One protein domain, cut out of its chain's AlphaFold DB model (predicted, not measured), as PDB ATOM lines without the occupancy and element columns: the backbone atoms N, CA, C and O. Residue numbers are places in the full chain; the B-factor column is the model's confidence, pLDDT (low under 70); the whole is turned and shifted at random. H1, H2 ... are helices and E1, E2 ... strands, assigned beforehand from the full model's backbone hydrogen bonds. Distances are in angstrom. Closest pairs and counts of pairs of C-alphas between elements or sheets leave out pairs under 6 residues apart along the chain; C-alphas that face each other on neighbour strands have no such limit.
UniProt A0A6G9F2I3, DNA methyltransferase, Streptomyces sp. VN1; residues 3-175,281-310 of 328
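What this domain is: This is residues 3 to 175 and 281 to 310 of the 328 residues of the protein "DNA methyltransferase" of Streptomyces sp. VN1 (UniProt A0A6G9F2I3). A small three-stranded sheet and a crossed group of helices share H3, which lies near the middle, runs along the sheet over E2 and E1, and is crossed on another side by the longest helix, H5. H6 packs on H3, H4 and H5 at the end away from the sheet, H2 and H7 lie farther out, and the unnamed stretch of residues 3 to 22 loops out beyond H1 at the opposite end. The printed part has 203 residues, under half of them in named elements, in the order H1 E1 E2 E3 H2 H3 H4 H5 H6 H7; the class is mostly helix. The antiparallel sheet has the order E2 - E1 - E3. The whole is compact, with a radius of gyration of the C-alphas of 17.0 A and spans of 51 by 44 by 36 A.

Where its parts are: In the sheet, E1 is residues 36 to 40, 13.2 A long, E2 residues 52 to 54 and E3 residues 68 to 72, 12.7 A. H3 is residues 101 to 112, 16.2 A long, and H5 residues 138 to 155, 25.1 A, from C-alpha 138 at (16.679, -107.006, 67.162) to C-alpha 155 at (35.896, -97.833, 53.870). H6, residues 281 to 292, is 16.7 A long. The shorter helices are H1, residues 23 to 29, beginning at C-alpha 23 (52.220, -93.567, 70.755); H2, residues 86 to 94; H4, residues 115 to 120; and H7, residues 298 to 303.

How they stand to each other: E1 and E2 form a hairpin, with N 36 and O 54 2.8 A apart, within hydrogen-bond range. E1 and E3 are antiparallel at 158 degrees, with N 69 and O 39 2.8 A apart. H3 is on the sheet at a height of 9.9 A, along the strands at 25 degrees to E2 on the local plane. H1 and H5 only graze the sheet, with residues 25 to 29 and 151 to 155. H3 and H5 touch, about perpendicular at 88 degrees; their closest C-alphas, Ser 106 and Gly 148, are 3.9 A apart. H6 touches H4 at a shallow tilt of 26 degrees, the same way, closest at the C-alphas of Ala 116 and Glu 284, 5.7 A. H2 and H7 are close but not clearly touching, the C-alphas of Leu 86 and Leu 301 being 7.8 A apart. Every O i to N i+4 pair is within hydrogen-bond range in H1, H2, H3, H4, H6 and H7, and 13 of 14 are in H5.

The domain as a whole: The C-alphas farthest apart, those of Arg 16 and Ala 292, are 52.6 A apart. Residues 176 to 280 are not printed, and C-alphas 175 and 281 are 18.9 A apart across this cut. The long links are E1 to E2, E2 to E3, E3 to H2 and H4 to H5. No printed residue of this model has a pLDDT under 70.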
ATOM      1  N   LEU A   3      45.703 -89.963  55.487       94.88
ATOM      2  CA  LEU A   3      45.932 -88.522  55.596       94.88
ATOM      3  C   LEU A   3      44.601 -87.776  55.642       94.88
ATOM      4  O   LEU A   3      44.377 -86.949  56.516       94.88
ATOM      5  N   ARG A   4      43.701 -88.075  54.709       95.56
ATOM      6  CA  ARG A   4      42.322 -87.575  54.665       95.56
ATOM      7  C   ARG A   4      41.386 -88.768  54.498       95.56
ATOM      8  O   ARG A   4      41.861 -89.859  54.185       95.56
ATOM      9  N   SER A   5      40.085 -88.574  54.685       96.88
ATOM     10  CA  SER A   5      39.088 -89.608  54.414       96.88
ATOM     11  C   SER A   5      39.318 -90.179  53.016       96.88
ATOM     12  O   SER A   5      39.339 -89.435  52.037       96.88
ATOM     13  N   PHE A   6      39.558 -91.489  52.962       97.75
ATOM     14  CA  PHE A   6      39.855 -92.264  51.751       97.75
ATOM     15  C   PHE A   6      41.158 -91.906  50.998       97.75
ATOM     16  O   PHE A   6      41.422 -92.486  49.948       97.75
ATOM     17  N   ASP A   7      42.028 -91.041  51.538       96.81
ATOM     18  CA  ASP A   7      43.364 -90.772  50.982       96.81
ATOM     19  C   ASP A   7      44.455 -91.464  51.810       96.81
ATOM     20  O   ASP A   7      44.772 -91.079  52.945       96.81
ATOM     21  N   ARG A   8      45.035 -92.513  51.224       95.50
ATOM     22  CA  ARG A   8      46.116 -93.305  51.814       95.50
ATOM     23  C   ARG A   8      47.452 -92.731  51.356       95.50
ATOM     24  O   ARG A   8      47.694 -92.609  50.161       95.50
ATOM     25  N   GLN A   9      48.323 -92.409  52.310       93.31
ATOM     26  CA  GLN A   9      49.657 -91.876  52.032       93.31
ATOM     27  C   GLN A   9      50.740 -92.548  52.880       93.31
ATOM     28  O   GLN A   9      50.476 -93.161  53.925       93.31
ATOM     29  N   HIS A  10      51.980 -92.424  52.413       91.69
ATOM     30  CA  HIS A  10      53.163 -92.862  53.139       91.69
ATOM     31  C   HIS A  10      53.555 -91.825  54.198       91.69
ATOM     32  O   HIS A  10      53.366 -90.627  54.019       91.69
ATOM     33  N   VAL A  11      54.088 -92.302  55.319       91.94
ATOM     34  CA  VAL A  11      54.648 -91.464  56.384       91.94
ATOM     35  C   VAL A  11      55.940 -92.108  56.858       91.94
ATOM     36  O   VAL A  11      56.021 -93.336  56.947       91.94
ATOM     37  N   VAL A  12      56.945 -91.295  57.172       92.75
ATOM     38  CA  VAL A  12      58.146 -91.771  57.860       92.75
ATOM     39  C   VAL A  12      57.779 -91.965  59.330       92.75
ATOM     40  O   VAL A  12      57.651 -91.004  60.083       92.75
ATOM     41  N   ALA A  13      57.541 -93.217  59.723       91.69
ATOM     42  CA  ALA A  13      57.106 -93.588  61.069       91.69
ATOM     43  C   ALA A  13      58.277 -93.608  62.074       91.69
ATOM     44  O   ALA A  13      58.564 -94.632  62.689       91.69
ATOM     45  N   ASP A  14      58.969 -92.477  62.219       91.81
ATOM     46  CA  ASP A  14      60.104 -92.303  63.128       91.81
ATOM     47  C   ASP A  14      59.834 -91.134  64.083       91.81
ATOM     48  O   ASP A  14      59.549 -90.014  63.656       91.81
ATOM     49  N   HIS A  15      59.930 -91.390  65.388       89.81
ATOM     50  CA  HIS A  15      59.661 -90.394  66.431       89.81
ATOM     51  C   HIS A  15      60.561 -89.151  66.343       89.81
ATOM     52  O   HIS A  15      60.200 -88.111  66.878       89.81
ATOM     53  N   ARG A  16      61.715 -89.239  65.668       92.50
ATOM     54  CA  ARG A  16      62.635 -88.110  65.469       92.50
ATOM     55  C   ARG A  16      62.125 -87.099  64.445       92.50
ATOM     56  O   ARG A  16      62.603 -85.971  64.436       92.50
ATOM     57  N   VAL A  17      61.197 -87.503  63.574       92.88
ATOM     58  CA  VAL A  17      60.631 -86.646  62.517       92.88
ATOM     59  C   VAL A  17      59.116 -86.454  62.639       92.88
ATOM     60  O   VAL A  17      58.503 -85.827  61.780       92.88
ATOM     61  N   LEU A  18      58.502 -86.977  63.705       91.44
ATOM     62  CA  LEU A  18      57.087 -86.794  64.020       91.44
ATOM     63  C   LEU A  18      56.947 -85.904  65.257       91.44
ATOM     64  O   LEU A  18      57.333 -86.306  66.348       91.44
ATOM     65  N   ASP A  19      56.337 -84.733  65.087       91.12
ATOM     66  CA  ASP A  19      56.143 -83.741  66.157       91.12
ATOM     67  C   ASP A  19      55.249 -84.276  67.296       91.12
ATOM     68  O   ASP A  19      55.635 -84.309  68.462       91.12
ATOM     69  N   TYR A  20      54.071 -84.815  66.950       90.38
ATOM     70  CA  TYR A  20      53.126 -85.405  67.909       90.38
ATOM     71  C   TYR A  20      52.732 -86.832  67.503       90.38
ATOM     72  O   TYR A  20      51.657 -87.037  66.937       90.38
ATOM     73  N   PRO A  21      53.557 -87.852  67.813       87.69
ATOM     74  CA  PRO A  21      53.358 -89.199  67.289       87.69
ATOM     75  C   PRO A  21      52.146 -89.920  67.890       87.69
ATOM     76  O   PRO A  21      51.636 -90.825  67.253       87.69
ATOM     77  N   ARG A  22      51.637 -89.541  69.073       91.12
ATOM     78  CA  ARG A  22      50.506 -90.228  69.748       91.12
ATOM     79  C   ARG A  22      50.751 -91.745  69.918       91.12
ATOM     80  O   ARG A  22      49.992 -92.545  69.371       91.12
ATOM     81  N   PRO A  23      51.782 -92.166  70.677       92.44
ATOM     82  CA  PRO A  23      52.220 -93.567  70.755       92.44
ATOM     83  C   PRO A  23      51.105 -94.559  71.122       92.44
ATOM     84  O   PRO A  23      51.068 -95.654  70.569       92.44
ATOM     85  N   ASP A  24      50.148 -94.168  71.966       93.12
ATOM     86  CA  ASP A  24      49.011 -95.023  72.336       93.12
ATOM     87  C   ASP A  24      48.138 -95.393  71.128       93.12
ATOM     88  O   ASP A  24      47.644 -96.516  71.033       93.12
ATOM     89  N   LEU A  25      47.982 -94.474  70.168       92.69
ATOM     90  CA  LEU A  25      47.239 -94.728  68.936       92.69
ATOM     91  C   LEU A  25      47.984 -95.726  68.041       92.69
ATOM     92  O   LEU A  25      47.360 -96.615  67.464       92.69
ATOM     93  N   TRP A  26      49.315 -95.631  67.977       94.00
ATOM     94  CA  TRP A  26      50.149 -96.606  67.267       94.00
ATOM     95  C   TRP A  26      50.106 -97.980  67.926       94.00
ATOM     96  O   TRP A  26      49.952 -98.981  67.229       94.00
ATOM     97  N   ALA A  27      50.175 -98.041  69.255       94.94
ATOM     98  CA  ALA A  27      50.052 -99.291  69.996       94.94
ATOM     99  C   ALA A  27      48.675 -99.945  69.772       94.94
ATOM    100  O   ALA A  27      48.584-101.156  69.577       94.94
ATOM    101  N   ALA A  28      47.604 -99.146  69.722       94.81
ATOM    102  CA  ALA A  28      46.270 -99.624  69.368       94.81
ATOM    103  C   ALA A  28      46.186-100.112  67.909       94.81
ATOM    104  O   ALA A  28      45.479-101.078  67.631       94.81
ATOM    105  N   ALA A  29      46.899 -99.481  66.974       94.62
ATOM    106  CA  ALA A  29      46.898 -99.855  65.556       94.62
ATOM    107  C   ALA A  29      47.603-101.176  65.248       94.62
ATOM    108  O   ALA A  29      47.309-101.800  64.232       94.62
ATOM    109  N   GLN A  30      48.511-101.616  66.121       93.62
ATOM    110  CA  GLN A  30      49.158-102.925  66.002       93.62
ATOM    111  C   GLN A  30      48.192-104.084  66.283       93.62
ATOM    112  O   GLN A  30      48.537-105.242  66.047       93.62
ATOM    113  N   ARG A  31      46.985-103.809  66.800       95.62
ATOM    114  CA  ARG A  31      46.018-104.856  67.121       95.62
ATOM    115  C   ARG A  31      45.372-105.420  65.849       95.62
ATOM    116  O   ARG A  31      44.858-104.650  65.031       95.62
ATOM    117  N   PRO A  32      45.353-106.757  65.677       93.44
ATOM    118  CA  PRO A  32      44.616-107.389  64.592       93.44
ATOM    119  C   PRO A  32      43.146-106.969  64.611       93.44
ATOM    120  O   PRO A  32      42.549-106.839  65.677       93.44
ATOM    121  N   GLY A  33      42.570-106.729  63.435       93.50
ATOM    122  CA  GLY A  33      41.168-106.317  63.320       93.50
ATOM    123  C   GLY A  33      40.877-104.872  63.743       93.50
ATOM    124  O   GLY A  33      39.731-104.452  63.647       93.50
ATOM    125  N   GLN A  34      41.879-104.078  64.152       97.44
ATOM    126  CA  GLN A  34      41.648-102.689  64.553       97.44
ATOM    127  C   GLN A  34      41.004-101.873  63.423       97.44
ATOM    128  O   GLN A  34      41.429-101.945  62.262       97.44
ATOM    129  N   ILE A  35      40.015-101.071  63.817       98.25
ATOM    130  CA  ILE A  35      39.351-100.044  63.017       98.25
ATOM    131  C   ILE A  35      39.330 -98.761  63.851       98.25
ATOM    132  O   ILE A  35      39.175 -98.781  65.073       98.25
ATOM    133  N   PHE A  36      39.486 -97.634  63.179       97.94
ATOM    134  CA  PHE A  36      39.355 -96.305  63.742       97.94
ATOM    135  C   PHE A  36      38.110 -95.658  63.153       97.94
ATOM    136  O   PHE A  36      38.073 -95.365  61.957       97.94
ATOM    137  N   LEU A  37      37.107 -95.416  63.996       97.69
ATOM    138  CA  LEU A  37      36.016 -94.516  63.646       97.69
ATOM    139  C   LEU A  37      36.474 -93.076  63.873       97.69
ATOM    140  O   LEU A  37      37.227 -92.785  64.804       97.69
ATOM    141  N   ASN A  38      36.032 -92.167  63.019       95.88
ATOM    142  CA  ASN A  38      36.386 -90.760  63.087       95.88
ATOM    143  C   ASN A  38      35.143 -89.901  62.860       95.88
ATOM    144  O   ASN A  38      34.340 -90.187  61.977       95.88
ATOM    145  N   GLN A  39      35.023 -88.844  63.653       94.31
ATOM    146  CA  GLN A  39      34.022 -87.798  63.501       94.31
ATOM    147  C   GLN A  39      34.688 -86.426  63.566       94.31
ATOM    148  O   GLN A  39      35.718 -86.256  64.224       94.31
ATOM    149  N   GLN A  40      34.064 -85.416  62.972       93.00
ATOM    150  CA  GLN A  40      34.444 -84.035  63.246       93.00
ATOM    151  C   GLN A  40      34.169 -83.697  64.725       93.00
ATOM    152  O   GLN A  40      33.123 -84.040  65.271       93.00
ATOM    153  N   SER A  41      35.118 -83.030  65.385       88.62
ATOM    154  CA  SER A  41      35.024 -82.723  66.823       88.62
ATOM    155  C   SER A  41      35.264 -81.262  67.178       88.62
ATOM    156  O   SER A  41      35.174 -80.897  68.346       88.62
ATOM    157  N   SER A  42      35.608 -80.436  66.194       86.25
ATOM    158  CA  SER A  42      35.950 -79.027  66.392       86.25
ATOM    159  C   SER A  42      35.068 -78.080  65.581       86.25
ATOM    160  O   SER A  42      35.071 -76.885  65.844       86.25
ATOM    161  N   HIS A  43      34.322 -78.599  64.606       90.50
ATOM    162  CA  HIS A  43      33.465 -77.828  63.710       90.50
ATOM    163  C   HIS A  43      32.115 -78.534  63.531       90.50
ATOM    164  O   HIS A  43      32.019 -79.733  63.797       90.50
ATOM    165  N   PRO A  44      31.086 -77.828  63.050       90.94
ATOM    166  CA  PRO A  44      29.858 -78.471  62.609       90.94
ATOM    167  C   PRO A  44      30.079 -79.449  61.447       90.94
ATOM    168  O   PRO A  44      31.046 -79.328  60.684       90.94
ATOM    169  N   ILE A  45      29.148 -80.391  61.290       92.12
ATOM    170  CA  ILE A  45      29.060 -81.274  60.119       92.12
ATOM    171  C   ILE A  45      27.848 -80.836  59.299       92.12
ATOM    172  O   ILE A  45      26.728 -80.894  59.791       92.12
ATOM    173  N   HIS A  46      28.078 -80.390  58.064       88.69
ATOM    174  CA  HIS A  46      27.023 -79.828  57.208       88.69
ATOM    175  C   HIS A  46      26.599 -80.742  56.052       88.69
ATOM    176  O   HIS A  46      25.547 -80.524  55.461       88.69
ATOM    177  N   SER A  47      27.428 -81.721  55.689       95.12
ATOM    178  CA  SER A  47      27.214 -82.597  54.536       95.12
ATOM    179  C   SER A  47      28.048 -83.870  54.652       95.12
ATOM    180  O   SER A  47      28.969 -83.955  55.480       95.12
ATOM    181  N   GLY A  48      27.723 -84.848  53.807       96.75
ATOM    182  CA  GLY A  48      28.366 -86.154  53.804       96.75
ATOM    183  C   GLY A  48      28.058 -86.965  55.069       96.75
ATOM    184  O   GLY A  48      27.115 -86.650  55.798       96.75
ATOM    185  N   PRO A  49      28.837 -88.016  55.360       97.56
ATOM    186  CA  PRO A  49      28.633 -88.844  56.540       97.56
ATOM    187  C   PRO A  49      29.044 -88.128  57.835       97.56
ATOM    188  O   PRO A  49      29.971 -87.316  57.852       97.56
ATOM    189  N   ALA A  50      28.405 -88.480  58.953       96.69
ATOM    190  CA  ALA A  50      28.801 -88.003  60.281       96.69
ATOM    191  C   ALA A  50      29.961 -88.820  60.878       96.69
ATOM    192  O   ALA A  50      30.747 -88.303  61.678       96.69
ATOM    193  N   LEU A  51      30.086 -90.087  60.471       97.25
ATOM    194  CA  LEU A  51      31.168 -90.995  60.840       97.25
ATOM    195  C   LEU A  51      31.892 -91.517  59.597       97.25
ATOM    196  O   LEU A  51      31.266 -91.895  58.615       97.25
ATOM    197  N   VAL A  52      33.217 -91.617  59.667       97.56
ATOM    198  CA  VAL A  52      34.033 -92.333  58.672       97.56
ATOM    199  C   VAL A  52      34.908 -93.370  59.360       97.56
ATOM    200  O   VAL A  52      35.224 -93.239  60.544       97.56
ATOM    201  N   ALA A  53      35.330 -94.390  58.617       98.06
ATOM    202  CA  ALA A  53      36.161 -95.470  59.131       98.06
ATOM    203  C   ALA A  53      37.493 -95.563  58.380       98.06
ATOM    204  O   ALA A  53      37.580 -95.289  57.186       98.06
ATOM    205  N   THR A  54      38.541 -95.991  59.078       98.00
ATOM    206  CA  THR A  54      39.815 -96.392  58.472       98.00
ATOM    207  C   THR A  54      40.474 -97.484  59.306       98.00
ATOM    208  O   THR A  54      40.221 -97.601  60.501       98.00
ATOM    209  N   HIS A  55      41.329 -98.298  58.691       96.81
ATOM    210  CA  HIS A  55      42.151 -99.287  59.401       96.81
ATOM    211  C   HIS A  55      43.612 -98.830  59.552       96.81
ATOM    212  O   HIS A  55      44.406 -99.495  60.216       96.81
ATOM    213  N   LEU A  56      43.985 -97.722  58.906       96.25
ATOM    214  CA  LEU A  56      45.324 -97.144  58.975       96.25
ATOM    215  C   LEU A  56      45.391 -96.121  60.108       96.25
ATOM    216  O   LEU A  56      44.370 -95.553  60.481       96.25
ATOM    217  N   ILE A  57      46.602 -95.818  60.586       95.06
ATOM    218  CA  ILE A  57      46.837 -94.673  61.478       95.06
ATOM    219  C   ILE A  57      46.255 -93.412  60.823       95.06
ATOM    220  O   ILE A  57      46.704 -93.071  59.723       95.06
ATOM    221  N   PRO A  58      45.270 -92.745  61.443       94.31
ATOM    222  CA  PRO A  58      44.700 -91.519  60.907       94.31
ATOM    223  C   PRO A  58      45.533 -90.298  61.309       94.31
ATOM    224  O   PRO A  58      45.974 -90.181  62.452       94.31
ATOM    225  N   ASP A  59      45.696 -89.362  60.377       93.50
ATOM    226  CA  ASP A  59      46.164 -88.009  60.677       93.50
ATOM    227  C   ASP A  59      45.158 -87.251  61.567       93.50
ATOM    228  O   ASP A  59      43.953 -87.526  61.560       93.50
ATOM    229  N   THR A  60      45.629 -86.230  62.287       91.06
ATOM    230  CA  THR A  60      44.767 -85.368  63.121       91.06
ATOM    231  C   THR A  60      43.648 -84.716  62.299       91.06
ATOM    232  O   THR A  60      42.532 -84.536  62.789       91.06
ATOM    233  N   HIS A  61      43.920 -84.394  61.032       92.50
ATOM    234  CA  HIS A  61      42.977 -83.771  60.107       92.50
ATOM    235  C   HIS A  61      42.325 -84.770  59.141       92.50
ATOM    236  O   HIS A  61      41.849 -84.379  58.072       92.50
ATOM    237  N   HIS A  62      42.288 -86.055  59.505       95.25
ATOM    238  CA  HIS A  62      41.778 -87.120  58.646       95.25
ATOM    239  C   HIS A  62      40.344 -86.886  58.154       95.25
ATOM    240  O   HIS A  62      40.098 -87.061  56.970       95.25
ATOM    241  N   PHE A  63      39.412 -86.443  59.003       95.38
ATOM    242  CA  PHE A  63      37.985 -86.390  58.649       95.38
ATOM    243  C   PHE A  63      37.710 -85.560  57.377       95.38
ATOM    244  O   PHE A  63      37.268 -86.098  56.366       95.38
ATOM    245  N   ASN A  64      38.035 -84.267  57.389       94.12
ATOM    246  CA  ASN A  64      37.791 -83.357  56.260       94.12
ATOM    247  C   ASN A  64      38.892 -82.295  56.091       94.12
ATOM    248  O   ASN A  64      38.639 -81.165  55.672       94.12
ATOM    249  N   GLY A  65      40.128 -82.612  56.485       91.75
ATOM    250  CA  GLY A  65      41.218 -81.634  56.516       91.75
ATOM    251  C   GLY A  65      41.144 -80.661  57.695       91.75
ATOM    252  O   GLY A  65      41.945 -79.733  57.766       91.75
ATOM    253  N   ARG A  66      40.221 -80.891  58.634       88.12
ATOM    254  CA  ARG A  66      40.109 -80.193  59.918       88.12
ATOM    255  C   ARG A  66      40.092 -81.224  61.042       88.12
ATOM    256  O   ARG A  66      39.765 -82.385  60.805       88.12
ATOM    257  N   GLY A  67      40.525 -80.809  62.234       79.94
ATOM    258  CA  GLY A  67      40.712 -81.701  63.386       79.94
ATOM    259  C   GLY A  67      39.496 -82.595  63.635       79.94
ATOM    260  O   GLY A  67      38.371 -82.113  63.602       79.94
ATOM    261  N   GLY A  68      39.719 -83.889  63.840       84.19
ATOM    262  CA  GLY A  68      38.668 -84.857  64.154       84.19
ATOM    263  C   GLY A  68      38.940 -85.594  65.459       84.19
ATOM    264  O   GLY A  68      40.030 -85.511  66.031       84.19
ATOM    265  N   ARG A  69      37.951 -86.359  65.914       91.50
ATOM    266  CA  ARG A  69      38.079 -87.255  67.060       91.50
ATOM    267  C   ARG A  69      38.137 -88.690  66.581       91.50
ATOM    268  O   ARG A  69      37.171 -89.216  66.038       91.50
ATOM    269  N   ILE A  70      39.269 -89.324  66.865       94.06
ATOM    270  CA  ILE A  70      39.508 -90.734  66.584       94.06
ATOM    271  C   ILE A  70      38.978 -91.594  67.728       94.06
ATOM    272  O   ILE A  70      39.210 -91.306  68.904       94.06
ATOM    273  N   MET A  71      38.280 -92.663  67.367       95.06
ATOM    274  CA  MET A  71      37.679 -93.647  68.258       95.06
ATOM    275  C   MET A  71      38.155 -95.038  67.806       95.06
ATOM    276  O   MET A  71      37.524 -95.651  66.943       95.06
ATOM    277  N   PRO A  72      39.305 -95.521  68.318       97.06
ATOM    278  CA  PRO A  72      39.762 -96.890  68.081       97.06
ATOM    279  C   PRO A  72      38.756 -97.882  68.661       97.06
ATOM    280  O   PRO A  72      38.270 -97.649  69.768       97.06
ATOM    281  N   LEU A  73      38.484 -98.994  67.978       97.56
ATOM    282  CA  LEU A  73      37.607-100.039  68.517       97.56
ATOM    283  C   LEU A  73      38.263-100.815  69.658       97.56
ATOM    284  O   LEU A  73      37.593-101.238  70.599       97.56
ATOM    285  N   LEU A  74      39.577-101.005  69.586       97.44
ATOM    286  CA  LEU A  74      40.340-101.757  70.575       97.44
ATOM    287  C   LEU A  74      41.328-100.849  71.304       97.44
ATOM    288  O   LEU A  74      41.942 -99.965  70.703       97.44
ATOM    289  N   HIS A  75      41.515-101.102  72.594       96.81
ATOM    290  CA  HIS A  75      42.619-100.543  73.360       96.81
ATOM    291  C   HIS A  75      43.967-101.152  72.925       96.81
ATOM    292  O   HIS A  75      43.999-102.210  72.289       96.81
ATOM    293  N   PRO A  76      45.102-100.533  73.301       96.75
ATOM    294  CA  PRO A  76      46.423-101.119  73.104       96.75
ATOM    295  C   PRO A  76      46.637-102.504  73.715       96.75
ATOM    296  O   PRO A  76      47.594-103.144  73.310       96.75
ATOM    297  N   ASP A  77      45.816-102.996  74.641       95.38
ATOM    298  CA  ASP A  77      45.850-104.379  75.147       95.38
ATOM    299  C   ASP A  77      44.971-105.362  74.348       95.38
ATOM    300  O   ASP A  77      45.001-106.563  74.601       95.38
ATOM    301  N   GLY A  78      44.219-104.871  73.358       94.94
ATOM    302  CA  GLY A  78      43.272-105.648  72.556       94.94
ATOM    303  C   GLY A  78      41.867-105.756  73.155       94.94
ATOM    304  O   GLY A  78      40.982-106.310  72.507       94.94
ATOM    305  N   SER A  79      41.624-105.219  74.353       95.25
ATOM    306  CA  SER A  79      40.284-105.168  74.938       95.25
ATOM    307  C   SER A  79      39.386-104.158  74.213       95.25
ATOM    308  O   SER A  79      39.857-103.208  73.584       95.25
ATOM    309  N   ALA A  80      38.070-104.365  74.292       96.00
ATOM    310  CA  ALA A  80      37.082-103.471  73.696       96.00
ATOM    311  C   ALA A  80      37.182-102.053  74.281       96.00
ATOM    312  O   ALA A  80      37.069-101.869  75.494       96.00
ATOM    313  N   ASN A  81      37.326-101.050  73.415       96.44
ATOM    314  CA  ASN A  81      37.311 -99.636  73.783       96.44
ATOM    315  C   ASN A  81      35.875 -99.090  73.769       96.44
ATOM    316  O   ASN A  81      35.509 -98.214  72.985       96.44
ATOM    317  N   THR A  82      35.041 -99.663  74.632       95.25
ATOM    318  CA  THR A  82      33.643 -99.270  74.843       95.25
ATOM    319  C   THR A  82      33.407 -98.968  76.319       95.25
ATOM    320  O   THR A  82      34.171 -99.406  77.183       95.25
ATOM    321  N   ALA A  83      32.317 -98.264  76.642       94.38
ATOM    322  CA  ALA A  83      31.891 -98.137  78.034       94.38
ATOM    323  C   ALA A  83      31.717 -99.532  78.666       94.38
ATOM    324  O   ALA A  83      31.187-100.455  78.036       94.38
ATOM    325  N   GLY A  84      32.192 -99.692  79.904       92.69
ATOM    326  CA  GLY A  84      32.055-100.948  80.642       92.69
ATOM    327  C   GLY A  84      30.581-101.334  80.776       92.69
ATOM    328  O   GLY A  84      29.746-100.480  81.048       92.69
ATOM    329  N   GLY A  85      30.255-102.603  80.534       95.00
ATOM    330  CA  GLY A  85      28.879-103.106  80.614       95.00
ATOM    331  C   GLY A  85      27.990-102.811  79.398       95.00
ATOM    332  O   GLY A  85      26.956-103.458  79.271       95.00
ATOM    333  N   LEU A  86      28.396-101.935  78.464       97.25
ATOM    334  CA  LEU A  86      27.575-101.590  77.293       97.25
ATOM    335  C   LEU A  86      27.294-102.800  76.391       97.25
ATOM    336  O   LEU A  86      26.140-103.074  76.085       97.25
ATOM    337  N   LEU A  87      28.330-103.538  75.978       97.81
ATOM    338  CA  LEU A  87      28.150-104.687  75.079       97.81
ATOM    339  C   LEU A  87      27.309-105.812  75.721       97.81
ATOM    340  O   LEU A  87      26.375-106.278  75.071       97.81
ATOM    341  N   PRO A  88      27.547-106.220  76.991       97.88
ATOM    342  CA  PRO A  88      26.655-107.154  77.684       97.88
ATOM    343  C   PRO A  88      25.213-106.650  77.816       97.88
ATOM    344  O   PRO A  88      24.272-107.430  77.673       97.88
ATOM    345  N   TYR A  89      25.025-105.352  78.082       98.31
ATOM    346  CA  TYR A  89      23.700-104.744  78.155       98.31
ATOM    347  C   TYR A  89      22.959-104.864  76.818       98.31
ATOM    348  O   TYR A  89      21.830-105.352  76.800       98.31
ATOM    349  N   LEU A  90      23.605-104.486  75.708       98.38
ATOM    350  CA  LEU A  90      23.016-104.579  74.371       98.38
ATOM    351  C   LEU A  90      22.690-106.028  74.005       98.38
ATOM    352  O   LEU A  90      21.583-106.295  73.549       98.38
ATOM    353  N   ALA A  91      23.601-106.969  74.281       98.44
ATOM    354  CA  ALA A  91      23.377-108.388  74.009       98.44
ATOM    355  C   ALA A  91      22.102-108.896  74.704       98.44
ATOM    356  O   ALA A  91      21.262-109.532  74.075       98.44
ATOM    357  N   ARG A  92      21.902-108.525  75.976       98.19
ATOM    358  CA  ARG A  92      20.695-108.874  76.736       98.19
ATOM    359  C   ARG A  92      19.429-108.223  76.177       98.19
ATOM    360  O   ARG A  92      18.409-108.896  76.096       98.19
ATOM    361  N   VAL A  93      19.471-106.931  75.844       97.62
ATOM    362  CA  VAL A  93      18.290-106.196  75.351       97.62
ATOM    363  C   VAL A  93      17.834-106.704  73.988       97.62
ATOM    364  O   VAL A  93      16.635-106.795  73.755       97.62
ATOM    365  N   LEU A  94      18.783-107.062  73.128       98.31
ATOM    366  CA  LEU A  94      18.531-107.510  71.760       98.31
ATOM    367  C   LEU A  94      18.393-109.038  71.650       98.31
ATOM    368  O   LEU A  94      18.129-109.556  70.572       98.31
ATOM    369  N   GLY A  95      18.562-109.777  72.753       97.75
ATOM    370  CA  GLY A  95      18.417-111.234  72.773       97.75
ATOM    371  C   GLY A  95      19.571-112.010  72.122       97.75
ATOM    372  O   GLY A  95      19.422-113.198  71.848       97.75
ATOM    373  N   HIS A  96      20.729-111.384  71.900       98.06
ATOM    374  CA  HIS A  96      21.923-112.063  71.389       98.06
ATOM    375  C   HIS A  96      22.744-112.696  72.514       98.06
ATOM    376  O   HIS A  96      22.881-112.147  73.606       98.06
ATOM    377  N   THR A  97      23.404-113.820  72.222       97.12
ATOM    378  CA  THR A  97      24.361-114.441  73.157       97.12
ATOM    379  C   THR A  97      25.554-113.528  73.445       97.12
ATOM    380  O   THR A  97      26.076-113.506  74.559       97.12
ATOM    381  N   ARG A  98      26.010-112.777  72.436       97.12
ATOM    382  CA  ARG A  98      27.134-111.846  72.538       97.12
ATOM    383  C   ARG A  98      27.027-110.775  71.461       97.12
ATOM    384  O   ARG A  98      26.661-111.083  70.335       97.12
ATOM    385  N   ILE A  99      27.435-109.560  71.811       98.00
ATOM    386  CA  ILE A  99      27.702-108.469  70.870       98.00
ATOM    387  C   ILE A  99      29.172-108.074  71.016       98.00
ATOM    388  O   ILE A  99      29.670-107.882  72.131       98.00
ATOM    389  N   GLY A 100      29.892-108.025  69.898       96.31
ATOM    390  CA  GLY A 100      31.284-107.600  69.814       96.31
ATOM    391  C   GLY A 100      31.434-106.109  69.516       96.31
ATOM    392  O   GLY A 100      30.488-105.416  69.150       96.31
ATOM    393  N   THR A 101      32.660-105.596  69.641       96.81
ATOM    394  CA  THR A 101      32.941-104.196  69.292       96.81
ATOM    395  C   THR A 101      32.811-103.930  67.795       96.81
ATOM    396  O   THR A 101      32.400-102.839  67.413       96.81
ATOM    397  N   GLU A 102      33.140-104.911  66.948       98.00
ATOM    398  CA  GLU A 102      32.933-104.800  65.499       98.00
ATOM    399  C   GLU A 102      31.443-104.676  65.160       98.00
ATOM    400  O   GLU A 102      31.095-103.867  64.304       98.00
ATOM    401  N   ASP A 103      30.561-105.386  65.871       98.50
ATOM    402  CA  ASP A 103      29.110-105.279  65.675       98.50
ATOM    403  C   ASP A 103      28.624-103.871  66.027       98.50
ATOM    404  O   ASP A 103      27.950-103.228  65.230       98.50
ATOM    405  N   LEU A 104      29.053-103.332  67.177       98.56
ATOM    406  CA  LEU A 104      28.718-101.961  67.567       98.56
ATOM    407  C   LEU A 104      29.258-100.921  66.569       98.56
ATOM    408  O   LEU A 104      28.582 -99.938  66.275       98.56
ATOM    409  N   ALA A 105      30.468-101.122  66.047       98.62
ATOM    410  CA  ALA A 105      31.051-100.234  65.045       98.62
ATOM    411  C   ALA A 105      30.323-100.316  63.700       98.62
ATOM    412  O   ALA A 105      30.121 -99.289  63.055       98.62
ATOM    413  N   SER A 106      29.914-101.524  63.306       98.88
ATOM    414  CA  SER A 106      29.117-101.777  62.107       98.88
ATOM    415  C   SER A 106      27.760-101.091  62.234       98.88
ATOM    416  O   SER A 106      27.416-100.267  61.393       98.88
ATOM    417  N   TYR A 107      27.059-101.302  63.348       98.88
ATOM    418  CA  TYR A 107      25.819-100.597  63.659       98.88
ATOM    419  C   TYR A 107      25.995 -99.070  63.576       98.88
ATOM    420  O   TYR A 107      25.250 -98.381  62.880       98.88
ATOM    421  N   ALA A 108      27.020 -98.523  64.240       98.75
ATOM    422  CA  ALA A 108      27.249 -97.081  64.275       98.75
ATOM    423  C   ALA A 108      27.528 -96.486  62.884       98.75
ATOM    424  O   ALA A 108      27.000 -95.422  62.563       98.75
ATOM    425  N   ILE A 109      28.340 -97.153  62.055       98.75
ATOM    426  CA  ILE A 109      28.636 -96.664  60.704       98.75
ATOM    427  C   ILE A 109      27.451 -96.866  59.752       98.75
ATOM    428  O   ILE A 109      27.260 -96.043  58.865       98.75
ATOM    429  N   ALA A 110      26.625 -97.900  59.938       98.88
ATOM    430  CA  ALA A 110      25.403 -98.067  59.157       98.88
ATOM    431  C   ALA A 110      24.441 -96.902  59.403       98.88
ATOM    432  O   ALA A 110      23.951 -96.311  58.448       98.88
ATOM    433  N   VAL A 111      24.263 -96.519  60.672       98.75
ATOM    434  CA  VAL A 111      23.353 -95.446  61.095       98.75
ATOM    435  C   VAL A 111      23.868 -94.044  60.757       98.75
ATOM    436  O   VAL A 111      23.064 -93.170  60.471       98.75
ATOM    437  N   ALA A 112      25.181 -93.789  60.833       98.38
ATOM    438  CA  ALA A 112      25.728 -92.425  60.742       98.38
ATOM    439  C   ALA A 112      26.823 -92.227  59.681       98.38
ATOM    440  O   ALA A 112      27.391 -91.139  59.558       98.38
ATOM    441  N   GLY A 113      27.141 -93.261  58.906       98.12
ATOM    442  CA  GLY A 113      28.148 -93.244  57.845       98.12
ATOM    443  C   GLY A 113      27.619 -92.835  56.471       98.12
ATOM    444  O   GLY A 113      28.198 -93.258  55.479       98.12
ATOM    445  N   HIS A 114      26.541 -92.048  56.401       98.50
ATOM    446  CA  HIS A 114      25.910 -91.596  55.154       98.50
ATOM    447  C   HIS A 114      25.281 -90.201  55.308       98.50
ATOM    448  O   HIS A 114      25.054 -89.728  56.427       98.50
ATOM    449  N   ALA A 115      24.986 -89.542  54.182       97.56
ATOM    450  CA  ALA A 115      24.493 -88.162  54.162       97.56
ATOM    451  C   ALA A 115      23.095 -87.969  54.777       97.56
ATOM    452  O   ALA A 115      22.829 -86.923  55.366       97.56
ATOM    453  N   ALA A 116      22.202 -88.961  54.707       97.94
ATOM    454  CA  ALA A 116      20.858 -88.789  55.263       97.94
ATOM    455  C   ALA A 116      20.868 -88.620  56.798       97.94
ATOM    456  O   ALA A 116      20.021 -87.910  57.338       97.94
ATOM    457  N   PHE A 117      21.867 -89.163  57.510       98.38
ATOM    458  CA  PHE A 117      22.044 -88.878  58.938       98.38
ATOM    459  C   PHE A 117      22.339 -87.395  59.193       98.38
ATOM    460  O   PHE A 117      21.727 -86.781  60.066       98.38
ATOM    461  N   THR A 118      23.264 -86.800  58.433       97.00
ATOM    462  CA  THR A 118      23.634 -85.390  58.632       97.00
ATOM    463  C   THR A 118      22.506 -84.449  58.236       97.00
ATOM    464  O   THR A 118      22.255 -83.482  58.947       97.00
ATOM    465  N   GLN A 119      21.757 -84.785  57.184       96.88
ATOM    466  CA  GLN A 119      20.539 -84.069  56.805       96.88
ATOM    467  C   GLN A 119      19.478 -84.143  57.912       96.88
ATOM    468  O   GLN A 119      18.907 -83.119  58.295       96.88
ATOM    469  N   ARG A 120      19.249 -85.335  58.483       97.12
ATOM    470  CA  ARG A 120      18.239 -85.557  59.526       97.12
ATOM    471  C   ARG A 120      18.527 -84.799  60.820       97.12
ATOM    472  O   ARG A 120      17.577 -84.330  61.445       97.12
ATOM    473  N   PHE A 121      19.803 -84.695  61.195       96.50
ATOM    474  CA  PHE A 121      20.280 -84.103  62.451       96.50
ATOM    475  C   PHE A 121      21.049 -82.793  62.238       96.50
ATOM    476  O   PHE A 121      22.031 -82.517  62.931       96.50
ATOM    477  N   THR A 122      20.637 -81.994  61.248       94.06
ATOM    478  CA  THR A 122      21.341 -80.758  60.861       94.06
ATOM    479  C   THR A 122      21.553 -79.820  62.056       94.06
ATOM    480  O   THR A 122      22.662 -79.326  62.258       94.06
ATOM    481  N   GLU A 123      20.518 -79.607  62.874       93.38
ATOM    482  CA  GLU A 123      20.575 -78.705  64.033       93.38
ATOM    483  C   GLU A 123      21.457 -79.272  65.153       93.38
ATOM    484  O   GLU A 123      22.310 -78.576  65.711       93.38
ATOM    485  N   GLU A 124      21.320 -80.561  65.463       93.19
ATOM    486  CA  GLU A 124      22.106 -81.224  66.503       93.19
ATOM    487  C   GLU A 124      23.600 -81.260  66.160       93.19
ATOM    488  O   GLU A 124      24.442 -81.191  67.060       93.19
ATOM    489  N   LEU A 125      23.933 -81.330  64.869       92.94
ATOM    490  CA  LEU A 125      25.305 -81.362  64.363       92.94
ATOM    491  C   LEU A 125      25.955 -79.979  64.230       92.94
ATOM    492  O   LEU A 125      27.150 -79.904  63.923       92.94
ATOM    493  N   LEU A 126      25.236 -78.890  64.542       89.44
ATOM    494  CA  LEU A 126      25.856 -77.581  64.782       89.44
ATOM    495  C   LEU A 126      26.764 -77.608  66.017       89.44
ATOM    496  O   LEU A 126      27.762 -76.886  66.072       89.44
ATOM    497  N   THR A 127      26.449 -78.462  66.996       87.38
ATOM    498  CA  THR A 127      27.294 -78.688  68.170       87.38
ATOM    499  C   THR A 127      28.103 -79.974  67.990       87.38
ATOM    500  O   THR A 127      27.511 -81.047  67.863       87.38
ATOM    501  N   PRO A 128      29.450 -79.925  68.030       84.50
ATOM    502  CA  PRO A 128      30.273 -81.116  67.855       84.50
ATOM    503  C   PRO A 128      29.922 -82.248  68.832       84.50
ATOM    504  O   PRO A 128      29.809 -82.037  70.042       84.50
ATOM    505  N   GLY A 129      29.811 -83.468  68.302       86.69
ATOM    506  CA  GLY A 129      29.475 -84.674  69.062       86.69
ATOM    507  C   GLY A 129      28.327 -85.454  68.430       86.69
ATOM    508  O   GLY A 129      27.162 -85.248  68.768       86.69
ATOM    509  N   VAL A 130      28.671 -86.395  67.552       93.31
ATOM    510  CA  VAL A 130      27.731 -87.325  66.924       93.31
ATOM    511  C   VAL A 130      27.156 -88.264  67.986       93.31
ATOM    512  O   VAL A 130      27.896 -88.938  68.708       93.31
ATOM    513  N   ARG A 131      25.824 -88.299  68.083       94.56
ATOM    514  CA  ARG A 131      25.063 -89.174  68.982       94.56
ATOM    515  C   ARG A 131      24.349 -90.221  68.144       94.56
ATOM    516  O   ARG A 131      23.636 -89.871  67.213       94.56
ATOM    517  N   ILE A 132      24.553 -91.490  68.473       96.56
ATOM    518  CA  ILE A 132      23.998 -92.607  67.712       96.56
ATOM    519  C   ILE A 132      22.775 -93.153  68.458       96.56
ATOM    520  O   ILE A 132      22.935 -93.583  69.603       96.56
ATOM    521  N   PRO A 133      21.571 -93.153  67.855       97.31
ATOM    522  CA  PRO A 133      20.426 -93.849  68.429       97.31
ATOM    523  C   PRO A 133      20.701 -95.356  68.424       97.31
ATOM    524  O   PRO A 133      21.041 -95.926  67.391       97.31
ATOM    525  N   LEU A 134      20.573 -96.006  69.579       98.19
ATOM    526  CA  LEU A 134      20.736 -97.454  69.716       98.19
ATOM    527  C   LEU A 134      19.349 -98.093  69.730       98.19
ATOM    528  O   LEU A 134      18.610 -97.911  70.696       98.19
ATOM    529  N   THR A 135      18.981 -98.804  68.668       98.56
ATOM    530  CA  THR A 135      17.689 -99.493  68.575       98.56
ATOM    531  C   THR A 135      17.549-100.574  69.651       98.56
ATOM    532  O   THR A 135      18.536-101.162  70.097       98.56
ATOM    533  N   ARG A 136      16.311-100.836  70.075       98.31
ATOM    534  CA  ARG A 136      15.940-102.013  70.879       98.31
ATOM    535  C   ARG A 136      15.314-103.119  70.031       98.31
ATOM    536  O   ARG A 136      15.008-104.178  70.566       98.31
ATOM    537  N   ASP A 137      15.099-102.862  68.745       98.50
ATOM    538  CA  ASP A 137      14.592-103.840  67.790       98.50
ATOM    539  C   ASP A 137      15.745-104.715  67.280       98.50
ATOM    540  O   ASP A 137      16.686-104.219  66.659       98.50
ATOM    541  N   THR A 138      15.669-106.018  67.561       98.56
ATOM    542  CA  THR A 138      16.679-107.006  67.162       98.56
ATOM    543  C   THR A 138      16.837-107.101  65.644       98.56
ATOM    544  O   THR A 138      17.962-107.190  65.166       98.56
ATOM    545  N   ALA A 139      15.749-107.030  64.873       98.50
ATOM    546  CA  ALA A 139      15.820-107.154  63.419       98.50
ATOM    547  C   ALA A 139      16.509-105.932  62.792       98.50
ATOM    548  O   ALA A 139      17.387-106.093  61.948       98.50
ATOM    549  N   LEU A 140      16.179-104.723  63.263       98.75
ATOM    550  CA  LEU A 140      16.869-103.501  62.826       98.75
ATOM    551  C   LEU A 140      18.339-103.485  63.257       98.75
ATOM    552  O   LEU A 140      19.185-102.959  62.538       98.75
ATOM    553  N   TRP A 141      18.662-104.038  64.431       98.81
ATOM    554  CA  TRP A 141      20.052-104.180  64.859       98.81
ATOM    555  C   TRP A 141      20.833-105.103  63.920       98.81
ATOM    556  O   TRP A 141      21.903-104.717  63.452       98.81
ATOM    557  N   ASP A 142      20.301-106.286  63.620       98.75
ATOM    558  CA  ASP A 142      20.956-107.261  62.745       98.75
ATOM    559  C   ASP A 142      21.148-106.711  61.326       98.75
ATOM    560  O   ASP A 142      22.252-106.778  60.779       98.75
ATOM    561  N   GLU A 143      20.118-106.065  60.772       98.75
ATOM    562  CA  GLU A 143      20.198-105.375  59.482       98.75
ATOM    563  C   GLU A 143      21.284-104.290  59.490       98.75
ATOM    564  O   GLU A 143      22.125-104.232  58.587       98.75
ATOM    565  N   ALA A 144      21.321-103.458  60.536       98.88
ATOM    566  CA  ALA A 144      22.328-102.417  60.693       98.88
ATOM    567  C   ALA A 144      23.746-102.985  60.780       98.88
ATOM    568  O   ALA A 144      24.676-102.428  60.197       98.88
ATOM    569  N   VAL A 145      23.939-104.086  61.502       98.88
ATOM    570  CA  VAL A 145      25.253-104.715  61.624       98.88
ATOM    571  C   VAL A 145      25.708-105.268  60.269       98.88
ATOM    572  O   VAL A 145      26.848-105.020  59.868       98.88
ATOM    573  N   ASP A 146      24.844-105.956  59.526       98.56
ATOM    574  CA  ASP A 146      25.200-106.513  58.215       98.56
ATOM    575  C   ASP A 146      25.464-105.432  57.162       98.56
ATOM    576  O   ASP A 146      26.437-105.515  56.401       98.56
ATOM    577  N   LEU A 147      24.656-104.372  57.151       98.81
ATOM    578  CA  LEU A 147      24.882-103.204  56.307       98.81
ATOM    579  C   LEU A 147      26.194-102.499  56.682       98.81
ATOM    580  O   LEU A 147      27.031-102.197  55.829       98.81
ATOM    581  N   GLY A 148      26.424-102.318  57.978       98.88
ATOM    582  CA  GLY A 148      27.615-101.690  58.529       98.88
ATOM    583  C   GLY A 148      28.907-102.416  58.186       98.88
ATOM    584  O   GLY A 148      29.897-101.771  57.843       98.88
ATOM    585  N   ARG A 149      28.908-103.753  58.194       98.81
ATOM    586  CA  ARG A 149      30.069-104.555  57.769       98.81
ATOM    587  C   ARG A 149      30.445-104.290  56.313       98.81
ATOM    588  O   ARG A 149      31.633-104.258  55.995       98.81
ATOM    589  N   GLN A 150      29.469-104.048  55.434       98.81
ATOM    590  CA  GLN A 150      29.730-103.665  54.040       98.81
ATOM    591  C   GLN A 150      30.359-102.270  53.947       98.81
ATOM    592  O   GLN A 150      31.346-102.093  53.229       98.81
ATOM    593  N   VAL A 151      29.853-101.313  54.730       98.81
ATOM    594  CA  VAL A 151      30.400 -99.949  54.811       98.81
ATOM    595  C   VAL A 151      31.828 -99.950  55.371       98.81
ATOM    596  O   VAL A 151      32.712 -99.310  54.797       98.81
ATOM    597  N   LEU A 152      32.099-100.694  56.451       98.81
ATOM    598  CA  LEU A 152      33.442-100.840  57.029       98.81
ATOM    599  C   LEU A 152      34.403-101.527  56.056       98.81
ATOM    600  O   LEU A 152      35.544-101.085  55.899       98.81
ATOM    601  N   TRP A 153      33.953-102.583  55.378       98.81
ATOM    602  CA  TRP A 153      34.755-103.284  54.382       98.81
ATOM    603  C   TRP A 153      35.158-102.361  53.230       98.81
ATOM    604  O   TRP A 153      36.349-102.244  52.938       98.81
ATOM    605  N   ALA A 154      34.208-101.625  52.647       98.69
ATOM    606  CA  ALA A 154      34.504-100.643  51.607       98.69
ATOM    607  C   ALA A 154      35.439 -99.539  52.132       98.69
ATOM    608  O   ALA A 154      36.497 -99.294  51.554       98.69
ATOM    609  N   SER A 155      35.120 -98.941  53.284       98.50
ATOM    610  CA  SER A 155      35.896 -97.833  53.870       98.50
ATOM    611  C   SER A 155      37.333 -98.206  54.231       98.50
ATOM    612  O   SER A 155      38.219 -97.354  54.293       98.50
ATOM    613  N   THR A 156      37.592 -99.491  54.467       98.38
ATOM    614  CA  THR A 156      38.927-100.009  54.775       98.38
ATOM    615  C   THR A 156      39.641-100.587  53.556       98.38
ATOM    616  O   THR A 156      40.675-101.228  53.734       98.38
ATOM    617  N   PHE A 157      39.144-100.344  52.336       98.38
ATOM    618  CA  PHE A 157      39.688-100.903  51.092       98.38
ATOM    619  C   PHE A 157      39.777-102.441  51.141       98.38
ATOM    620  O   PHE A 157      40.717-103.058  50.648       98.38
ATOM    621  N   GLY A 158      38.804-103.072  51.799       98.00
ATOM    622  CA  GLY A 158      38.689-104.519  51.932       98.00
ATOM    623  C   GLY A 158      39.615-105.153  52.969       98.00
ATOM    624  O   GLY A 158      39.677-106.380  53.064       98.00
ATOM    625  N   ALA A 159      40.343-104.353  53.753       97.62
ATOM    626  CA  ALA A 159      41.269-104.854  54.767       97.62
ATOM    627  C   ALA A 159      40.573-105.371  56.042       97.62
ATOM    628  O   ALA A 159      41.203-106.067  56.844       97.62
ATOM    629  N   ARG A 160      39.311-104.994  56.279       97.81
ATOM    630  CA  ARG A 160      38.497-105.407  57.436       97.81
ATOM    631  C   ARG A 160      37.106-105.833  56.983       97.81
ATOM    632  O   ARG A 160      36.701-105.481  55.881       97.81
ATOM    633  N   CYS A 161      36.402-106.604  57.814       97.38
ATOM    634  CA  CYS A 161      35.038-107.088  57.545       97.38
ATOM    635  C   CYS A 161      34.884-107.835  56.200       97.38
ATOM    636  O   CYS A 161      33.813-107.836  55.589       97.38
ATOM    637  N   ALA A 162      35.965-108.464  55.721       97.44
ATOM    638  CA  ALA A 162      35.925-109.301  54.532       97.44
ATOM    639  C   ALA A 162      35.137-110.586  54.812       97.44
ATOM    640  O   ALA A 162      35.301-111.224  55.847       97.44
ATOM    641  N   ASP A 163      34.305-110.959  53.855       97.38
ATOM    642  CA  ASP A 163      33.462-112.144  53.854       97.38
ATOM    643  C   ASP A 163      33.235-112.562  52.392       97.38
ATOM    644  O   ASP A 163      32.323-112.063  51.718       97.38
ATOM    645  N   PRO A 164      34.098-113.439  51.853       95.56
ATOM    646  CA  PRO A 164      33.998-113.874  50.466       95.56
ATOM    647  C   PRO A 164      32.665-114.549  50.121       95.56
ATOM    648  O   PRO A 164      32.239-114.447  48.972       95.56
ATOM    649  N   ALA A 165      31.992-115.186  51.089       95.62
ATOM    650  CA  ALA A 165      30.698-115.832  50.863       95.62
ATOM    651  C   ALA A 165      29.588-114.809  50.570       95.62
ATOM    652  O   ALA A 165      28.655-115.108  49.831       95.62
ATOM    653  N   GLN A 166      29.736-113.582  51.077       93.31
ATOM    654  CA  GLN A 166      28.854-112.448  50.798       93.31
ATOM    655  C   GLN A 166      29.458-111.445  49.794       93.31
ATOM    656  O   GLN A 166      29.037-110.293  49.715       93.31
ATOM    657  N   GLY A 167      30.480-111.852  49.031       92.81
ATOM    658  CA  GLY A 167      31.096-111.019  47.993       92.81
ATOM    659  C   GLY A 167      32.064-109.936  48.494       92.81
ATOM    660  O   GLY A 167      32.617-109.198  47.675       92.81
ATOM    661  N   ARG A 168      32.336-109.860  49.804       96.81
ATOM    662  CA  ARG A 168      33.317-108.942  50.407       96.81
ATOM    663  C   ARG A 168      34.716-109.561  50.374       96.81
ATOM    664  O   ARG A 168      35.147-110.226  51.312       96.81
ATOM    665  N   ARG A 169      35.440-109.389  49.268       96.94
ATOM    666  CA  ARG A 169      36.776-109.985  49.060       96.94
ATOM    667  C   ARG A 169      37.849-109.314  49.924       96.94
ATOM    668  O   ARG A 169      37.817-108.107  50.150       96.94
ATOM    669  N   VAL A 170      38.831-110.089  50.383       97.50
ATOM    670  CA  VAL A 170      39.968-109.560  51.155       97.50
ATOM    671  C   VAL A 170      40.811-108.646  50.266       97.50
ATOM    672  O   VAL A 170      41.263-109.073  49.206       97.50
ATOM    673  N   GLY A 171      41.018-107.402  50.702       96.25
ATOM    674  CA  GLY A 171      41.909-106.435  50.050       96.25
ATOM    675  C   GLY A 171      41.513-106.016  48.631       96.25
ATOM    676  O   GLY A 171      42.344-105.461  47.925       96.25
ATOM    677  N   ASN A 172      40.284-106.299  48.190       96.69
ATOM    678  CA  ASN A 172      39.814-105.930  46.857       96.69
ATOM    679  C   ASN A 172      38.365-105.455  46.919       96.69
ATOM    680  O   ASN A 172      37.449-106.254  47.093       96.69
ATOM    681  N   VAL A 173      38.187-104.153  46.731       97.00
ATOM    682  CA  VAL A 173      36.891-103.465  46.723       97.00
ATOM    683  C   VAL A 173      36.386-103.174  45.316       97.00
ATOM    684  O   VAL A 173      35.316-102.596  45.172       97.00
ATOM    685  N   GLU A 174      37.083-103.581  44.265       97.69
ATOM    686  CA  GLU A 174      36.562-103.438  42.910       97.69
ATOM    687  C   GLU A 174      35.322-104.312  42.704       97.69
ATOM    688  O   GLU A 174      35.107-105.339  43.364       97.69
ATOM    689  N   PHE A 175      34.470-103.898  41.775       97.06
ATOM    690  CA  PHE A 175      33.390-104.752  41.303       97.06
ATOM    691  C   PHE A 175      33.960-105.891  40.436       97.06
ATOM    692  O   PHE A 175      34.989-105.707  39.779       97.06
ATOM    693  N   PRO A 281      20.882 -95.517  50.245       98.69
ATOM    694  CA  PRO A 281      19.429 -95.680  50.331       98.69
ATOM    695  C   PRO A 281      18.995 -96.695  51.397       98.69
ATOM    696  O   PRO A 281      18.012 -96.479  52.105       98.69
ATOM    697  N   ALA A 282      19.744 -97.794  51.551       98.81
ATOM    698  CA  ALA A 282      19.476 -98.780  52.596       98.81
ATOM    699  C   ALA A 282      19.787 -98.208  53.987       98.81
ATOM    700  O   ALA A 282      19.028 -98.423  54.928       98.81
ATOM    701  N   GLN A 283      20.861 -97.421  54.114       98.81
ATOM    702  CA  GLN A 283      21.204 -96.754  55.371       98.81
ATOM    703  C   GLN A 283      20.153 -95.709  55.776       98.81
ATOM    704  O   GLN A 283      19.813 -95.598  56.950       98.81
ATOM    705  N   GLU A 284      19.589 -94.972  54.816       98.75
ATOM    706  CA  GLU A 284      18.495 -94.025  55.060       98.75
ATOM    707  C   GLU A 284      17.205 -94.722  55.514       98.75
ATOM    708  O   GLU A 284      16.577 -94.287  56.488       98.75
ATOM    709  N   ALA A 285      16.829 -95.827  54.863       98.75
ATOM    710  CA  ALA A 285      15.678 -96.631  55.270       98.75
ATOM    711  C   ALA A 285      15.864 -97.203  56.685       98.75
ATOM    712  O   ALA A 285      14.969 -97.090  57.527       98.75
ATOM    713  N   LEU A 286      17.058 -97.727  56.974       98.88
ATOM    714  CA  LEU A 286      17.439 -98.223  58.291       98.88
ATOM    715  C   LEU A 286      17.358 -97.123  59.358       98.88
ATOM    716  O   LEU A 286      16.729 -97.322  60.396       98.88
ATOM    717  N   LEU A 287      17.959 -95.954  59.110       98.75
ATOM    718  CA  LEU A 287      17.899 -94.814  60.028       98.75
ATOM    719  C   LEU A 287      16.446 -94.419  60.311       98.75
ATOM    720  O   LEU A 287      16.077 -94.213  61.466       98.75
ATOM    721  N   THR A 288      15.614 -94.353  59.271       98.69
ATOM    722  CA  THR A 288      14.180 -94.073  59.410       98.69
ATOM    723  C   THR A 288      13.504 -95.088  60.337       98.69
ATOM    724  O   THR A 288      12.799 -94.686  61.264       98.69
ATOM    725  N   GLY A 289      13.768 -96.385  60.149       98.62
ATOM    726  CA  GLY A 289      13.248 -97.452  61.006       98.62
ATOM    727  C   GLY A 289      13.707 -97.331  62.461       98.62
ATOM    728  O   GLY A 289      12.884 -97.370  63.375       98.62
ATOM    729  N   VAL A 290      15.005 -97.100  62.684       98.62
ATOM    730  CA  VAL A 290      15.591 -96.927  64.026       98.62
ATOM    731  C   VAL A 290      14.957 -95.747  64.767       98.62
ATOM    732  O   VAL A 290      14.692 -95.854  65.962       98.62
ATOM    733  N   LEU A 291      14.693 -94.631  64.080       98.12
ATOM    734  CA  LEU A 291      14.092 -93.441  64.692       98.12
ATOM    735  C   LEU A 291      12.588 -93.564  64.946       98.12
ATOM    736  O   LEU A 291      12.067 -92.861  65.812       98.12
ATOM    737  N   ALA A 292      11.889 -94.419  64.202       98.19
ATOM    738  CA  ALA A 292      10.480 -94.720  64.440       98.19
ATOM    739  C   ALA A 292      10.277 -95.756  65.563       98.19
ATOM    740  O   ALA A 292       9.201 -95.818  66.159       98.19
ATOM    741  N   GLY A 293      11.297 -96.575  65.833       97.12
ATOM    742  CA  GLY A 293      11.274 -97.639  66.830       97.12
ATOM    743  C   GLY A 293      11.723 -97.215  68.237       97.12
ATOM    744  O   GLY A 293      12.193 -96.097  68.464       97.12
ATOM    745  N   PRO A 294      11.595 -98.122  69.222       97.31
ATOM    746  CA  PRO A 294      12.102 -97.890  70.567       97.31
ATOM    747  C   PRO A 294      13.637 -97.879  70.586       97.31
ATOM    748  O   PRO A 294      14.288 -98.797  70.085       97.31
ATOM    749  N   VAL A 295      14.219 -96.876  71.246       97.75
ATOM    750  CA  VAL A 295      15.673 -96.731  71.421       97.75
ATOM    751  C   VAL A 295      16.088 -96.926  72.879       97.75
ATOM    752  O   VAL A 295      15.310 -96.695  73.804       97.75
ATOM    753  N   VAL A 296      17.324 -97.370  73.095       97.88
ATOM    754  CA  VAL A 296      17.959 -97.403  74.414       97.88
ATOM    755  C   VAL A 296      18.090 -95.972  74.925       97.88
ATOM    756  O   VAL A 296      18.683 -95.115  74.266       97.88
ATOM    757  N   THR A 297      17.556 -95.725  76.114       97.38
ATOM    758  CA  THR A 297      17.575 -94.412  76.756       97.38
ATOM    759  C   THR A 297      18.788 -94.252  77.670       97.38
ATOM    760  O   THR A 297      19.454 -95.214  78.058       97.38
ATOM    761  N   GLU A 298      19.071 -93.011  78.060       96.75
ATOM    762  CA  GLU A 298      20.088 -92.735  79.076       96.75
ATOM    763  C   GLU A 298      19.737 -93.376  80.429       96.75
ATOM    764  O   GLU A 298      20.624 -93.897  81.108       96.75
ATOM    765  N   ASP A 299      18.454 -93.379  80.802       97.94
ATOM    766  CA  ASP A 299      17.970 -93.979  82.049       97.94
ATOM    767  C   ASP A 299      18.173 -95.500  82.068       97.94
ATOM    768  O   ASP A 299      18.653 -96.047  83.064       97.94
ATOM    769  N   ASP A 300      17.942 -96.174  80.935       97.69
ATOM    770  CA  ASP A 300      18.250 -97.599  80.796       97.69
ATOM    771  C   ASP A 300      19.734 -97.885  81.086       97.69
ATOM    772  O   ASP A 300      20.075 -98.818  81.818       97.69
ATOM    773  N   LEU A 301      20.632 -97.067  80.521       97.75
ATOM    774  CA  LEU A 301      22.078 -97.223  80.687       97.75
ATOM    775  C   LEU A 301      22.542 -96.896  82.111       97.75
ATOM    776  O   LEU A 301      23.487 -97.520  82.600       97.75
ATOM    777  N   ARG A 302      21.895 -95.943  82.790       98.00
ATOM    778  CA  ARG A 302      22.145 -95.638  84.210       98.00
ATOM    779  C   ARG A 302      21.683 -96.783  85.104       98.00
ATOM    780  O   ARG A 302      22.453 -97.248  85.939       98.00
ATOM    781  N   THR A 303      20.477 -97.291  84.869       97.62
ATOM    782  CA  THR A 303      19.910 -98.441  85.586       97.62
ATOM    783  C   THR A 303      20.761 -99.700  85.399       97.62
ATOM    784  O   THR A 303      20.957-100.471  86.336       97.62
ATOM    785  N   ALA A 304      21.335 -99.888  84.210       96.88
ATOM    786  CA  ALA A 304      22.256-100.981  83.913       96.88
ATOM    787  C   ALA A 304      23.693-100.773  84.436       96.88
ATOM    788  O   ALA A 304      24.538-101.644  84.230       96.88
ATOM    789  N   GLY A 305      24.001 -99.634  85.069       96.62
ATOM    790  CA  GLY A 305      25.341 -99.315  85.574       96.62
ATOM    791  C   GLY A 305      26.390 -99.034  84.489       96.62
ATOM    792  O   GLY A 305      27.584 -99.049  84.777       96.62
ATOM    793  N   VAL A 306      25.967 -98.781  83.246       96.94
ATOM    794  CA  VAL A 306      26.853 -98.391  82.130       96.94
ATOM    795  C   VAL A 306      27.234 -96.912  82.238       96.94
ATOM    796  O   VAL A 306      28.363 -96.525  81.925       96.94
ATOM    797  N   LEU A 307      26.289 -96.077  82.687       96.56
ATOM    798  CA  LEU A 307      26.487 -94.651  82.937       96.56
ATOM    799  C   LEU A 307      26.390 -94.320  84.437       96.56
ATOM    800  O   LEU A 307      25.553 -94.897  85.129       96.56
ATOM    801  N   PRO A 308      27.170 -93.338  84.936       95.06
ATOM    802  CA  PRO A 308      28.178 -92.556  84.214       95.06
ATOM    803  C   PRO A 308      29.459 -93.356  83.931       95.06
ATOM    804  O   PRO A 308      29.899 -94.165  84.743       95.06
ATOM    805  N   VAL A 309      30.104 -93.081  82.793       93.38
ATOM    806  CA  VAL A 309      31.388 -93.713  82.453       93.38
ATOM    807  C   VAL A 309      32.475 -93.233  83.429       93.38
ATOM    808  O   VAL A 309      32.678 -92.019  83.553       93.38
ATOM    809  N   PRO A 310      33.219 -94.139  84.093       91.88
ATOM    810  CA  PRO A 310      34.236 -93.745  85.059       91.88
ATOM    811  C   PRO A 310      35.392 -92.989  84.378       91.88
ATOM    812  O   PRO A 310      35.783 -93.349  83.262       91.88
TER     813      PRO A 310